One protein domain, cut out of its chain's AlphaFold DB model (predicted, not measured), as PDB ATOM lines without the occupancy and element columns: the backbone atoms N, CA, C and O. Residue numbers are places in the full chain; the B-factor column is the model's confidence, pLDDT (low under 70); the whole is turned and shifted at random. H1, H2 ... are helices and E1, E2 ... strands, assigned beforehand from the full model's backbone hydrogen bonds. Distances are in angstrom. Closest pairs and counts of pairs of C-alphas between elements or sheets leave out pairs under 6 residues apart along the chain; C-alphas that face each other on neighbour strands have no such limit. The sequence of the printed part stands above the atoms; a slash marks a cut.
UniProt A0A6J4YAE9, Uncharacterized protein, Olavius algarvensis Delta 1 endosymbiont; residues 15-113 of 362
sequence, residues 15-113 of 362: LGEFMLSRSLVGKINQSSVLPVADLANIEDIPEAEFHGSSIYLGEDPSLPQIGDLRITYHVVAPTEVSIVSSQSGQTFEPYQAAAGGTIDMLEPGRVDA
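This is residues 15 to 113 of the 362 residues of an uncharacterized protein of Olavius algarvensis Delta 1 endosymbiont (UniProt A0A6J4YAE9). With little regular structure, this is a rod of two lobes: E1, E2 and E3 make one, H1 with sheets E4-E7 and E5-E6 the other, joined by two stretches paired at residues 32 to 33 and 74 to 75. The 99 printed residues hold H1 E1 E2 E3 E4 E5 E6 E7 in order, each sheet antiparallel; the class is mostly strand, with 30 residues in named elements. It is extended, radius of gyration of the C-alphas 20.4 A, spans 61 by 28 by 21 A.

Find E1, residues 48 to 51, 9.4 A, from C-alpha 48 at (145.757, -12.058, -58.536); then E2, 54 to 57, 10.0 A, and E3, 69 to 72, 10.1 A. Look for H1 at 22 to 25, E4 at 81 to 84, E5 at 86 to 88, E6 at 91 to 93, and E7, 105 to 108, ending at (163.958, -12.664, -27.955).

In the meander E1 E2 E3, each strand antiparallel to the one before, see N 49 to O 56, 2.8 A, and N 57 to O 69, 2.8 A. See N 82 to O 107, 2.8 A, in E4-E7, and N 88 to O 91, 2.8 A, in hairpin E5-E6. E4 runs on into E5 at 93 degrees. H1, too short for an O i to N i+4 pair, has 0 of 1 O i to N i+3 pairs within range; its C-alpha 24 is 6.4 A from C-alpha 106 of E7, their closest.

C-alphas 59 and 98, the farthest apart, are 61.4 A apart. The printed part has no cut; links H1 to E1, E2 to E3 and E6 to E7 are long. Residues 37 to 47 have pLDDT under 70.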
ATOM      1  N   LEU A  15     164.177 -25.743 -29.138       91.06
ATOM      2  CA  LEU A  15     165.327 -24.929 -28.759       91.06
ATOM      3  C   LEU A  15     166.501 -25.876 -28.491       91.06
ATOM      4  O   LEU A  15     166.657 -26.409 -27.392       91.06
ATOM      5  N   GLY A  16     167.296 -26.135 -29.531       89.31
ATOM      6  CA  GLY A  16     168.283 -27.215 -29.511       89.31
ATOM      7  C   GLY A  16     167.590 -28.577 -29.412       89.31
ATOM      8  O   GLY A  16     166.730 -28.893 -30.228       89.31
ATOM      9  N   GLU A  17     167.945 -29.362 -28.395       90.00
ATOM     10  CA  GLU A  17     167.388 -30.703 -28.146       90.00
ATOM     11  C   GLU A  17     166.035 -30.687 -27.398       90.00
ATOM     12  O   GLU A  17     165.449 -31.742 -27.167       90.00
ATOM     13  N   PHE A  18     165.530 -29.511 -27.004       94.12
ATOM     14  CA  PHE A  18     164.326 -29.378 -26.176       94.12
ATOM     15  C   PHE A  18     163.101 -28.943 -26.983       94.12
ATOM     16  O   PHE A  18     163.155 -27.941 -27.693       94.12
ATOM     17  N   MET A  19     161.968 -29.629 -26.816       94.25
ATOM     18  CA  MET A  19     160.679 -29.218 -27.382       94.25
ATOM     19  C   MET A  19     160.062 -28.085 -26.557       94.25
ATOM     20  O   MET A  19     159.897 -28.205 -25.340       94.25
ATOM     21  N   LEU A  20     159.661 -26.998 -27.214       93.00
ATOM     22  CA  LEU A  20     158.948 -25.901 -26.569       93.00
ATOM     23  C   LEU A  20     157.492 -26.285 -26.296       93.00
ATOM     24  O   LEU A  20     156.780 -26.787 -27.166       93.00
ATOM     25  N   SER A  21     157.024 -26.004 -25.082       92.12
ATOM     26  CA  SER A  21     155.615 -26.154 -24.730       92.12
ATOM     27  C   SER A  21     154.762 -25.075 -25.407       92.12
ATOM     28  O   SER A  21     155.235 -23.980 -25.723       92.12
ATOM     29  N   ARG A  22     153.465 -25.352 -25.614       89.19
ATOM     30  CA  ARG A  22     152.544 -24.417 -26.295       89.19
ATOM     31  C   ARG A  22     152.483 -23.032 -25.631       89.19
ATOM     32  O   ARG A  22     152.276 -22.043 -26.328       89.19
ATOM     33  N   SER A  23     152.707 -22.940 -24.314       90.50
ATOM     34  CA  SER A  23     152.762 -21.662 -23.588       90.50
ATOM     35  C   SER A  23     154.012 -20.833 -23.889       90.50
ATOM     36  O   SER A  23     153.970 -19.620 -23.702       90.50
ATOM     37  N   LEU A  24     155.102 -21.454 -24.348       91.31
ATOM     38  CA  LEU A  24     156.310 -20.773 -24.812       91.31
ATOM     39  C   LEU A  24     156.214 -20.426 -26.299       91.31
ATOM     40  O   LEU A  24     156.523 -19.296 -26.664       91.31
ATOM     41  N   VAL A  25     155.711 -21.338 -27.140       90.88
ATOM     42  CA  VAL A  25     155.518 -21.075 -28.581       90.88
ATOM     43  C   VAL A  25     154.601 -19.866 -28.802       90.88
ATOM     44  O   VAL A  25     154.976 -18.943 -29.516       90.88
ATOM     45  N   GLY A  26     153.473 -19.784 -28.084       86.62
ATOM     46  CA  GLY A  26     152.557 -18.632 -28.128       86.62
ATOM     47  C   GLY A  26     153.111 -17.309 -27.565       86.62
ATOM     48  O   GLY A  26     152.381 -16.324 -27.503       86.62
ATOM     49  N   LYS A  27     154.379 -17.264 -27.128       87.88
ATOM     50  CA  LYS A  27     155.091 -16.031 -26.731       87.88
ATOM     51  C   LYS A  27     156.083 -15.550 -27.793       87.88
ATOM     52  O   LYS A  27     156.600 -14.443 -27.663       87.88
ATOM     53  N   ILE A  28     156.341 -16.335 -28.844       87.19
ATOM     54  CA  ILE A  28     157.254 -15.966 -29.934       87.19
ATOM     55  C   ILE A  28     156.506 -15.070 -30.934       87.19
ATOM     56  O   ILE A  28     156.115 -15.486 -32.018       87.19
ATOM     57  N   ASN A  29     156.283 -13.815 -30.546       79.06
ATOM     58  CA  ASN A  29     155.470 -12.847 -31.292       79.06
ATOM     59  C   ASN A  29     156.241 -12.029 -32.350       79.06
ATOM     60  O   ASN A  29     155.690 -11.085 -32.916       79.06
ATOM     61  N   GLN A  30     157.508 -12.360 -32.621       79.12
ATOM     62  CA  GLN A  30     158.327 -11.682 -33.629       79.12
ATOM     63  C   GLN A  30     158.047 -12.231 -35.034       79.12
ATOM     64  O   GLN A  30     158.865 -12.943 -35.612       79.12
ATOM     65  N   SER A  31     156.876 -11.899 -35.580       82.62
ATOM     66  CA  SER A  31     156.539 -12.212 -36.967       82.62
ATOM     67  C   SER A  31     157.101 -11.167 -37.937       82.62
ATOM     68  O   SER A  31     156.929  -9.959 -37.765       82.62
ATOM     69  N   SER A  32     157.752 -11.635 -38.999       84.25
ATOM     70  CA  SER A  32     158.046 -10.843 -40.194       84.25
ATOM     71  C   SER A  32     156.963 -11.073 -41.247       84.25
ATOM     72  O   SER A  32     156.340 -12.135 -41.278       84.25
ATOM     73  N   VAL A  33     156.753 -10.111 -42.148       85.75
ATOM     74  CA  VAL A  33     155.965 -10.373 -43.362       85.75
ATOM     75  C   VAL A  33     156.739 -11.370 -44.227       85.75
ATOM     76  O   VAL A  33     157.939 -11.193 -44.432       85.75
ATOM     77  N   LEU A  34     156.067 -12.409 -44.716       83.75
ATOM     78  CA  LEU A  34     156.624 -13.379 -45.655       83.75
ATOM     79  C   LEU A  34     156.490 -12.815 -47.082       83.75
ATOM     80  O   LEU A  34     155.358 -12.583 -47.515       83.75
ATOM     81  N   PRO A  35     157.586 -12.562 -47.825       76.75
ATOM     82  CA  PRO A  35     157.486 -12.064 -49.193       76.75
ATOM     83  C   PRO A  35     156.893 -13.146 -50.098       76.75
ATOM     84  O   PRO A  35     157.532 -14.150 -50.397       76.75
ATOM     85  N   VAL A  36     155.647 -12.952 -50.530       73.00
ATOM     86  CA  VAL A  36     154.930 -13.948 -51.341       73.00
ATOM     87  C   VAL A  36     155.601 -14.148 -52.705       73.00
ATOM     88  O   VAL A  36     155.567 -15.251 -53.239       73.00
ATOM     89  N   ALA A  37     156.291 -13.128 -53.228       65.50
ATOM     90  CA  ALA A  37     157.099 -13.236 -54.444       65.50
ATOM     91  C   ALA A  37     158.232 -14.288 -54.362       65.50
ATOM     92  O   ALA A  37     158.621 -14.826 -55.396       65.50
ATOM     93  N   ASP A  38     158.727 -14.617 -53.162       62.00
ATOM     94  CA  ASP A  38     159.752 -15.656 -52.970       62.00
ATOM     95  C   ASP A  38     159.143 -17.078 -52.928       62.00
ATOM     96  O   ASP A  38     159.857 -18.076 -53.043       62.00
ATOM     97  N   LEU A  39     157.813 -17.198 -52.792       64.69
ATOM     98  CA  LEU A  39     157.070 -18.464 -52.766       64.69
ATOM     99  C   LEU A  39     156.742 -18.941 -54.190       64.69
ATOM    100  O   LEU A  39     155.581 -19.100 -54.567       64.69
ATOM    101  N   ALA A  40     157.783 -19.161 -54.992       53.62
ATOM    102  CA  ALA A  40     157.688 -19.507 -56.410       53.62
ATOM    103  C   ALA A  40     157.157 -20.939 -56.670       53.62
ATOM    104  O   ALA A  40     157.922 -21.817 -57.061       53.62
ATOM    105  N   ASN A  41     155.861 -21.161 -56.409       57.69
ATOM    106  CA  ASN A  41     154.962 -22.179 -56.989       57.69
ATOM    107  C   ASN A  41     153.545 -22.049 -56.375       57.69
ATOM    108  O   ASN A  41     152.998 -22.998 -55.817       57.69
ATOM    109  N   ILE A  42     152.950 -20.855 -56.446       61.81
ATOM    110  CA  ILE A  42     151.506 -20.684 -56.222       61.81
ATOM    111  C   ILE A  42     150.839 -20.910 -57.582       61.81
ATOM    112  O   ILE A  42     150.990 -20.082 -58.476       61.81
ATOM    113  N   GLU A  43     150.174 -22.057 -57.754       59.34
ATOM    114  CA  GLU A  43     149.412 -22.368 -58.974       59.34
ATOM    115  C   GLU A  43     148.314 -21.315 -59.206       59.34
ATOM    116  O   GLU A  43     147.775 -20.765 -58.242       59.34
ATOM    117  N   ASP A  44     148.021 -21.021 -60.479       60.78
ATOM    118  CA  ASP A  44     147.309 -19.814 -60.924       60.78
ATOM    119  C   ASP A  44     146.060 -19.477 -60.089       60.78
ATOM    120  O   ASP A  44     144.995 -20.077 -60.250       60.78
ATOM    121  N   ILE A  45     146.174 -18.442 -59.250       66.38
ATOM    122  CA  ILE A  45     145.020 -17.718 -58.711       66.38
ATOM    123  C   ILE A  45     144.617 -16.705 -59.793       66.38
ATOM    124  O   ILE A  45     145.384 -15.770 -60.042       66.38
ATOM    125  N   PRO A  46     143.456 -16.851 -60.460       64.12
ATOM    126  CA  PRO A  46     143.029 -15.886 -61.464       64.12
ATOM    127  C   PRO A  46     142.849 -14.503 -60.833       64.12
ATOM    128  O   PRO A  46     142.442 -14.402 -59.676       64.12
ATOM    129  N   GLU A  47     143.133 -13.451 -61.602       69.44
ATOM    130  CA  GLU A  47     142.932 -12.047 -61.190       69.44
ATOM    131  C   GLU A  47     143.790 -11.609 -59.975       69.44
ATOM    132  O   GLU A  47     143.533 -10.563 -59.380       69.44
ATOM    133  N   ALA A  48     144.835 -12.374 -59.624       74.00
ATOM    134  CA  ALA A  48     145.757 -12.058 -58.536       74.00
ATOM    135  C   ALA A  48     147.044 -11.352 -59.007       74.00
ATOM    136  O   ALA A  48     147.863 -11.928 -59.725       74.00
ATOM    137  N   GLU A  49     147.281 -10.130 -58.525       77.38
ATOM    138  CA  GLU A  49     148.539  -9.402 -58.706       77.38
ATOM    139  C   GLU A  49     149.471  -9.544 -57.489       77.38
ATOM    140  O   GLU A  49     149.088  -9.308 -56.339       77.38
ATOM    141  N   PHE A  50     150.741  -9.875 -57.734       76.44
ATOM    142  CA  PHE A  50     151.749 -10.078 -56.687       76.44
ATOM    143  C   PHE A  50     152.544  -8.798 -56.401       76.44
ATOM    144  O   PHE A  50     153.629  -8.570 -56.940       76.44
ATOM    145  N   HIS A  51     152.037  -7.971 -55.486       71.69
ATOM    146  CA  HIS A  51     152.683  -6.721 -55.070       71.69
ATOM    147  C   HIS A  51     153.677  -6.956 -53.928       71.69
ATOM    148  O   HIS A  51     153.448  -6.608 -52.767       71.69
ATOM    149  N   GLY A  52     154.804  -7.585 -54.277       73.25
ATOM    150  CA  GLY A  52     155.961  -7.824 -53.409       73.25
ATOM    151  C   GLY A  52     155.692  -8.808 -52.266       73.25
ATOM    152  O   GLY A  52     156.026  -9.989 -52.354       73.25
ATOM    153  N   SER A  53     155.110  -8.316 -51.172       75.56
ATOM    154  CA  SER A  53     154.826  -9.085 -49.950       75.56
ATOM    155  C   SER A  53     153.332  -9.246 -49.637       75.56
ATOM    156  O   SER A  53     152.971  -9.783 -48.589       75.56
ATOM    157  N   SER A  54     152.455  -8.839 -50.557       83.00
ATOM    158  CA  SER A  54     151.021  -9.137 -50.503       83.00
ATOM    159  C   SER A  54     150.467  -9.536 -51.865       83.00
ATOM    160  O   SER A  54     150.853  -8.954 -52.878       83.00
ATOM    161  N   ILE A  55     149.521 -10.475 -51.866       84.50
ATOM    162  CA  ILE A  55     148.675 -10.775 -53.025       84.50
ATOM    163  C   ILE A  55     147.530  -9.760 -53.036       84.50
ATOM    164  O   ILE A  55     146.928  -9.512 -51.987       84.50
ATOM    165  N   TYR A  56     147.225  -9.188 -54.194       85.88
ATOM    166  CA  TYR A  56     146.069  -8.328 -54.423       85.88
ATOM    167  C   TYR A  56     145.115  -8.984 -55.422       85.88
ATOM    168  O   TYR A  56     145.580  -9.576 -56.384       85.88
ATOM    169  N   LEU A  57     143.805  -8.886 -55.205       86.00
ATOM    170  CA  LEU A  57     142.774  -9.288 -56.161       86.00
ATOM    171  C   LEU A  57     141.815  -8.103 -56.329       86.00
ATOM    172  O   LEU A  57     141.150  -7.719 -55.363       86.00
ATOM    173  N   GLY A  58     141.785  -7.507 -57.521       82.94
ATOM    174  CA  GLY A  58     141.076  -6.260 -57.839       82.94
ATOM    175  C   GLY A  58     141.728  -5.532 -59.023       82.94
ATOM    176  O   GLY A  58     142.783  -5.952 -59.488       82.94
ATOM    177  N   GLU A  59     141.114  -4.452 -59.518       80.69
ATOM    178  CA  GLU A  59     141.563  -3.776 -60.757       80.69
ATOM    179  C   GLU A  59     142.833  -2.916 -60.598       80.69
ATOM    180  O   GLU A  59     143.624  -2.827 -61.535       80.69
ATOM    181  N   ASP A  60     143.021  -2.254 -59.451       81.38
ATOM    182  CA  ASP A  60     144.169  -1.367 -59.194       81.38
ATOM    183  C   ASP A  60     144.487  -1.301 -57.681       81.38
ATOM    184  O   ASP A  60     143.731  -0.692 -56.917       81.38
ATOM    185  N   PRO A  61     145.618  -1.868 -57.211       81.38
ATOM    186  CA  PRO A  61     146.014  -1.811 -55.801       81.38
ATOM    187  C   PRO A  61     146.338  -0.406 -55.266       81.38
ATOM    188  O   PRO A  61     146.461  -0.229 -54.050       81.38
ATOM    189  N   SER A  62     146.492   0.593 -56.141       84.69
ATOM    190  CA  SER A  62     146.638   2.005 -55.773       84.69
ATOM    191  C   SER A  62     145.296   2.742 -55.642       84.69
ATOM    192  O   SER A  62     145.235   3.767 -54.957       84.69
ATOM    193  N   LEU A  63     144.215   2.192 -56.211       87.19
ATOM    194  CA  LEU A  63     142.849   2.728 -56.177       87.19
ATOM    195  C   LEU A  63     141.829   1.664 -55.695       87.19
ATOM    196  O   LEU A  63     140.889   1.341 -56.421       87.19
ATOM    197  N   PRO A  64     141.977   1.133 -54.462       87.44
ATOM    198  CA  PRO A  64     141.205  -0.013 -53.980       87.44
ATOM    199  C   PRO A  64     139.692   0.242 -53.910       87.44
ATOM    200  O   PRO A  64     139.239   1.217 -53.301       87.44
ATOM    201  N   GLN A  65     138.909  -0.679 -54.478       88.56
ATOM    202  CA  GLN A  65     137.449  -0.594 -54.579       88.56
ATOM    203  C   GLN A  65     136.717  -1.496 -53.562       88.56
ATOM    204  O   GLN A  65     137.311  -2.311 -52.853       88.56
ATOM    205  N   ILE A  66     135.389  -1.337 -53.443       85.62
ATOM    206  CA  ILE A  66     134.558  -2.159 -52.542       85.62
ATOM    207  C   ILE A  66     134.284  -3.520 -53.195       85.62
ATOM    208  O   ILE A  66     133.264  -3.725 -53.851       85.62
ATOM    209  N   GLY A  67     135.200  -4.452 -52.968       84.25
ATOM    210  CA  GLY A  67     135.158  -5.824 -53.475       84.25
ATOM    211  C   GLY A  67     136.536  -6.477 -53.405       84.25
ATOM    212  O   GLY A  67     136.635  -7.666 -53.105       84.25
ATOM    213  N   ASP A  68     137.566  -5.654 -53.595       87.12
ATOM    214  CA  ASP A  68     138.970  -6.027 -53.661       87.12
ATOM    215  C   ASP A  68     139.479  -6.695 -52.375       87.12
ATOM    216  O   ASP A  68     139.064  -6.378 -51.252       87.12
ATOM    217  N   LEU A  69     140.435  -7.611 -52.538       84.88
ATOM    218  CA  LEU A  69     141.032  -8.393 -51.461       84.88
ATOM    219  C   LEU A  69     142.554  -8.234 -51.463       84.88
ATOM    220  O   LEU A  69     143.205  -8.393 -52.491       84.88
ATOM    221  N   ARG A  70     143.143  -7.995 -50.286       86.00
ATOM    222  CA  ARG A  70     144.597  -8.051 -50.086       86.00
ATOM    223  C   ARG A  70     144.948  -9.100 -49.041       86.00
ATOM    224  O   ARG A  70     144.486  -9.015 -47.904       86.00
ATOM    225  N   ILE A  71     145.798 -10.049 -49.420       85.06
ATOM    226  CA  ILE A  71     146.267 -11.151 -48.577       85.06
ATOM    227  C   ILE A  71     147.737 -10.901 -48.227       85.06
ATOM    228  O   ILE A  71     148.573 -10.711 -49.112       85.06
ATOM    229  N   THR A  72     148.063 -10.908 -46.935       85.75
ATOM    230  CA  THR A  72     149.429 -10.731 -46.422       85.75
ATOM    231  C   THR A  72     149.748 -11.870 -45.465       85.75
ATOM    232  O   THR A  72     149.022 -12.083 -44.495       85.75
ATOM    233  N   TYR A  73     150.843 -12.583 -45.720       85.75
ATOM    234  CA  TYR A  73     151.295 -13.680 -44.868       85.75
ATOM    235  C   TYR A  73     152.333 -13.185 -43.861       85.75
ATOM    236  O   TYR A  73     153.234 -12.416 -44.196       85.75
ATOM    237  N   HIS A  74     152.220 -13.654 -42.623       86.19
ATOM    238  CA  HIS A  74     153.167 -13.382 -41.548       86.19
ATOM    239  C   HIS A  74     153.796 -14.697 -41.087       86.19
ATOM    240  O   HIS A  74     153.097 -15.692 -40.915       86.19
ATOM    241  N   VAL A  75     155.112 -14.699 -40.883       87.81
ATOM    242  CA  VAL A  75     155.881 -15.881 -40.482       87.81
ATOM    243  C   VAL A  75     156.782 -15.549 -39.299       87.81
ATOM    244  O   VAL A  75     157.382 -14.477 -39.240       87.81
ATOM    245  N   VAL A  76     156.893 -16.479 -38.354       87.81
ATOM    246  CA  VAL A  76     157.893 -16.432 -37.284       87.81
ATOM    247  C   VAL A  76     159.076 -17.282 -37.738       87.81
ATOM    248  O   VAL A  76     159.006 -18.510 -37.739       87.81
ATOM    249  N   ALA A  77     160.146 -16.630 -38.189       85.12
ATOM    250  CA  ALA A  77     161.361 -17.317 -38.614       85.12
ATOM    251  C   ALA A  77     162.127 -17.909 -37.407       85.12
ATOM    252  O   ALA A  77     162.042 -17.355 -36.306       85.12
ATOM    253  N   PRO A  78     162.919 -18.986 -37.590       86.75
ATOM    254  CA  PRO A  78     163.820 -19.486 -36.554       86.75
ATOM    255  C   PRO A  78     164.753 -18.374 -36.057       86.75
ATOM    256  O   PRO A  78     165.518 -17.797 -36.828       86.75
ATOM    257  N   THR A  79     164.673 -18.064 -34.765       87.12
ATOM    258  CA  THR A  79     165.370 -16.935 -34.137       87.12
ATOM    259  C   THR A  79     165.992 -17.355 -32.808       87.12
ATOM    260  O   THR A  79     165.578 -18.343 -32.197       87.12
ATOM    261  N   GLU A  80     166.997 -16.615 -32.343       90.44
ATOM    262  CA  GLU A  80     167.543 -16.836 -31.006       90.44
ATOM    263  C   GLU A  80     166.522 -16.397 -29.951       90.44
ATOM    264  O   GLU A  80     165.966 -15.302 -30.034       90.44
ATOM    265  N   VAL A  81     166.302 -17.228 -28.933       92.12
ATOM    266  CA  VAL A  81     165.437 -16.919 -27.786       92.12
ATOM    267  C   VAL A  81     166.112 -17.335 -26.486       92.12
ATOM    268  O   VAL A  81     166.899 -18.282 -26.449       92.12
ATOM    269  N   SER A  82     165.774 -16.641 -25.406       93.31
ATOM    270  CA  SER A  82     166.184 -16.967 -24.040       93.31
ATOM    271  C   SER A  82     164.957 -17.341 -23.223       93.31
ATOM    272  O   SER A  82     163.957 -16.623 -23.237       93.31
ATOM    273  N   ILE A  83     165.019 -18.477 -22.525       94.12
ATOM    274  CA  ILE A  83     163.878 -19.069 -21.818       94.12
ATOM    275  C   ILE A  83     164.212 -19.252 -20.338       94.12
ATOM    276  O   ILE A  83     165.296 -19.711 -19.983       94.12
ATOM    277  N   VAL A  84     163.255 -18.915 -19.472       94.44
ATOM    278  CA  VAL A  84     163.288 -19.197 -18.031       94.44
ATOM    279  C   VAL A  84     161.969 -19.866 -17.652       94.44
ATOM    280  O   VAL A  84     160.934 -19.213 -17.517       94.44
ATOM    281  N   SER A  85     162.023 -21.188 -17.514       94.56
ATOM    282  CA  SER A  85     160.911 -22.087 -17.184       94.56
ATOM    283  C   SER A  85     161.485 -23.346 -16.506       94.56
ATOM    284  O   SER A  85     162.709 -23.496 -16.445       94.56
ATOM    285  N   SER A  86     160.659 -24.247 -15.964       94.50
ATOM    286  CA  SER A  86     161.159 -25.493 -15.361       94.50
ATOM    287  C   SER A  86     161.465 -26.514 -16.453       94.50
ATOM    288  O   SER A  86     160.593 -26.819 -17.258       94.50
ATOM    289  N   GLN A  87     162.664 -27.097 -16.479       93.88
ATOM    290  CA  GLN A  87     162.929 -28.223 -17.379       93.88
ATOM    291  C   GLN A  87     162.215 -29.484 -16.866       93.88
ATOM    292  O   GLN A  87     162.345 -29.843 -15.694       93.88
ATOM    293  N   SER A  88     161.495 -30.166 -17.755       93.00
ATOM    294  CA  SER A  88     160.805 -31.434 -17.509       93.00
ATOM    295  C   SER A  88     161.182 -32.418 -18.618       93.00
ATOM    296  O   SER A  88     160.665 -32.370 -19.733       93.00
ATOM    297  N   GLY A  89     162.188 -33.259 -18.356       92.38
ATOM    298  CA  GLY A  89     162.779 -34.139 -19.370       92.38
ATOM    299  C   GLY A  89     163.334 -33.356 -20.569       92.38
ATOM    300  O   GLY A  89     164.300 -32.604 -20.424       92.38
ATOM    301  N   GLN A  90     162.713 -33.546 -21.738       93.38
ATOM    302  CA  GLN A  90     163.028 -32.865 -23.004       93.38
ATOM    303  C   GLN A  90     162.117 -31.652 -23.303       93.38
ATOM    304  O   GLN A  90     162.160 -31.120 -24.408       93.38
ATOM    305  N   THR A  91     161.290 -31.191 -22.359       93.94
ATOM    306  CA  THR A  91     160.426 -30.010 -22.548       93.94
ATOM    307  C   THR A  91     160.462 -29.053 -21.349       93.94
ATOM    308  O   THR A  91     161.254 -29.228 -20.419       93.94
ATOM    309  N   PHE A  92     159.634 -28.008 -21.386       94.19
ATOM    310  CA  PHE A  92     159.590 -26.926 -20.407       94.19
ATOM    311  C   PHE A  92     158.179 -26.740 -19.833       94.19
ATOM    312  O   PHE A  92     157.216 -26.523 -20.573       94.19
ATOM    313  N   GLU A  93     158.073 -26.766 -18.507       94.12
ATOM    314  CA  GLU A  93     156.837 -26.585 -17.745       94.12
ATOM    315  C   GLU A  93     156.901 -25.322 -16.864       94.12
ATOM    316  O   GLU A  93     157.940 -25.056 -16.252       94.12
ATOM    317  N   PRO A  94     155.803 -24.553 -16.719       94.25
ATOM    318  CA  PRO A  94     155.789 -23.342 -15.900       94.25
ATOM    319  C   PRO A  94     156.217 -23.583 -14.442       94.25
ATOM    320  O   PRO A  94     155.533 -24.264 -13.679       94.25
ATOM    321  N   TYR A  95     157.326 -22.972 -14.017       93.31
ATOM    322  CA  TYR A  95     157.869 -23.156 -12.671       93.31
ATOM    323  C   TYR A  95     156.983 -22.475 -11.616       93.31
ATOM    324  O   TYR A  95     156.822 -21.253 -11.624       93.31
ATOM    325  N   GLN A  96     156.432 -23.235 -10.668       92.12
ATOM    326  CA  GLN A  96     155.583 -22.687  -9.608       92.12
ATOM    327  C   GLN A  96     156.416 -21.947  -8.547       92.12
ATOM    328  O   GLN A  96     157.191 -22.549  -7.803       92.12
ATOM    329  N   ALA A  97     156.228 -20.632  -8.423       87.81
ATOM    330  CA  ALA A  97     156.972 -19.813  -7.473       87.81
ATOM    331  C   ALA A  97     156.413 -19.922  -6.041       87.81
ATOM    332  O   ALA A  97     155.205 -19.846  -5.815       87.81
ATOM    333  N   ALA A  98     157.299 -19.977  -5.040       82.69
ATOM    334  CA  ALA A  98     156.924 -20.041  -3.619       82.69
ATOM    335  C   ALA A  98     156.142 -18.807  -3.106       82.69
ATOM    336  O   ALA A  98     155.486 -18.873  -2.070       82.69
ATOM    337  N   ALA A  99     156.190 -17.682  -3.830       73.25
ATOM    338  CA  ALA A  99     155.387 -16.485  -3.557       73.25
ATOM    339  C   ALA A  99     153.984 -16.516  -4.209       73.25
ATOM    340  O   ALA A  99     153.224 -15.558  -4.063       73.25
ATOM    341  N   GLY A 100     153.649 -17.596  -4.925       79.12
ATOM    342  CA  GLY A 100     152.492 -17.700  -5.810       79.12
ATOM    343  C   GLY A 100     152.799 -17.252  -7.244       79.12
ATOM    344  O   GLY A 100     153.692 -16.438  -7.482       79.12
ATOM    345  N   GLY A 101     152.023 -17.782  -8.194       84.38
ATOM    346  CA  GLY A 101     152.208 -17.568  -9.633       84.38
ATOM    347  C   GLY A 101     153.242 -18.504 -10.269       84.38
ATOM    348  O   GLY A 101     154.008 -19.177  -9.579       84.38
ATOM    349  N   THR A 102     153.247 -18.536 -11.599       89.69
ATOM    350  CA  THR A 102     154.150 -19.347 -12.420       89.69
ATOM    351  C   THR A 102     155.211 -18.490 -13.110       89.69
ATOM    352  O   THR A 102     154.959 -17.355 -13.519       89.69
ATOM    353  N   ILE A 103     156.410 -19.047 -13.254       90.44
ATOM    354  CA  ILE A 103     157.529 -18.494 -14.016       90.44
ATOM    355  C   ILE A 103     157.655 -19.330 -15.292       90.44
ATOM    356  O   ILE A 103     158.091 -20.477 -15.257       90.44
ATOM    357  N   ASP A 104     157.225 -18.740 -16.402       93.12
ATOM    358  CA  ASP A 104     157.345 -19.288 -17.754       93.12
ATOM    359  C   ASP A 104     157.610 -18.110 -18.697       93.12
ATOM    360  O   ASP A 104     156.683 -17.421 -19.130       93.12
ATOM    361  N   MET A 105     158.883 -17.792 -18.915       91.62
ATOM    362  CA  MET A 105     159.333 -16.578 -19.601       91.62
ATOM    363  C   MET A 105     160.092 -16.938 -20.875       91.62
ATOM    364  O   MET A 105     160.950 -17.816 -20.850       91.62
ATOM    365  N   LEU A 106     159.816 -16.206 -21.951       92.31
ATOM    366  CA  LEU A 106     160.566 -16.230 -23.201       92.31
ATOM    367  C   LEU A 106     160.849 -14.780 -23.594       92.31
ATOM    368  O   LEU A 106     159.934 -13.960 -23.599       92.31
ATOM    369  N   GLU A 107     162.106 -14.473 -23.894       90.12
ATOM    370  CA  GLU A 107     162.557 -13.167 -24.382       90.12
ATOM    371  C   GLU A 107     163.378 -13.377 -25.670       90.12
ATOM    372  O   GLU A 107     164.148 -14.340 -25.745       90.12
ATOM    373  N   PRO A 108     163.234 -12.520 -26.695       87.25
ATOM    374  CA  PRO A 108     163.958 -12.664 -27.955       87.25
ATOM    375  C   PRO A 108     165.441 -12.285 -27.823       87.25
ATOM    376  O   PRO A 108     165.815 -11.363 -27.094       87.25
ATOM    377  N   GLY A 109     166.293 -12.972 -28.580       88.44
ATOM    378  CA  GLY A 109     167.747 -12.845 -28.531       88.44
ATOM    379  C   GLY A 109     168.385 -13.529 -27.317       88.44
ATOM    380  O   GLY A 109     167.751 -14.286 -26.579       88.44
ATOM    381  N   ARG A 110     169.679 -13.255 -27.102       88.31
ATOM    382  CA  ARG A 110     170.462 -13.752 -25.956       88.31
ATOM    383  C   ARG A 110     170.355 -12.784 -24.774       88.31
ATOM    384  O   ARG A 110     171.069 -11.782 -24.717       88.31
ATOM    385  N   VAL A 111     169.484 -13.098 -23.822       89.06
ATOM    386  CA  VAL A 111     169.203 -12.309 -22.619       89.06
ATOM    387  C   VAL A 111     169.651 -13.094 -21.387       89.06
ATOM    388  O   VAL A 111     169.304 -14.257 -21.209       89.06
ATOM    389  N   ASP A 112     170.429 -12.455 -20.514       91.25
ATOM    390  CA  ASP A 112     170.829 -13.040 -19.231       91.25
ATOM    391  C   ASP A 112     169.604 -13.307 -18.334       91.25
ATOM    392  O   ASP A 112     168.743 -12.437 -18.177       91.25
ATOM    393  N   ALA A 113     169.549 -14.467 -17.675       87.38
ATOM    394  CA  ALA A 113     168.433 -14.832 -16.797       87.38
ATOM    395  C   ALA A 113     168.235 -13.818 -15.649       87.38
ATOM    396  O   ALA A 113     167.105 -13.489 -15.283       87.38
TER     397      ALA A 113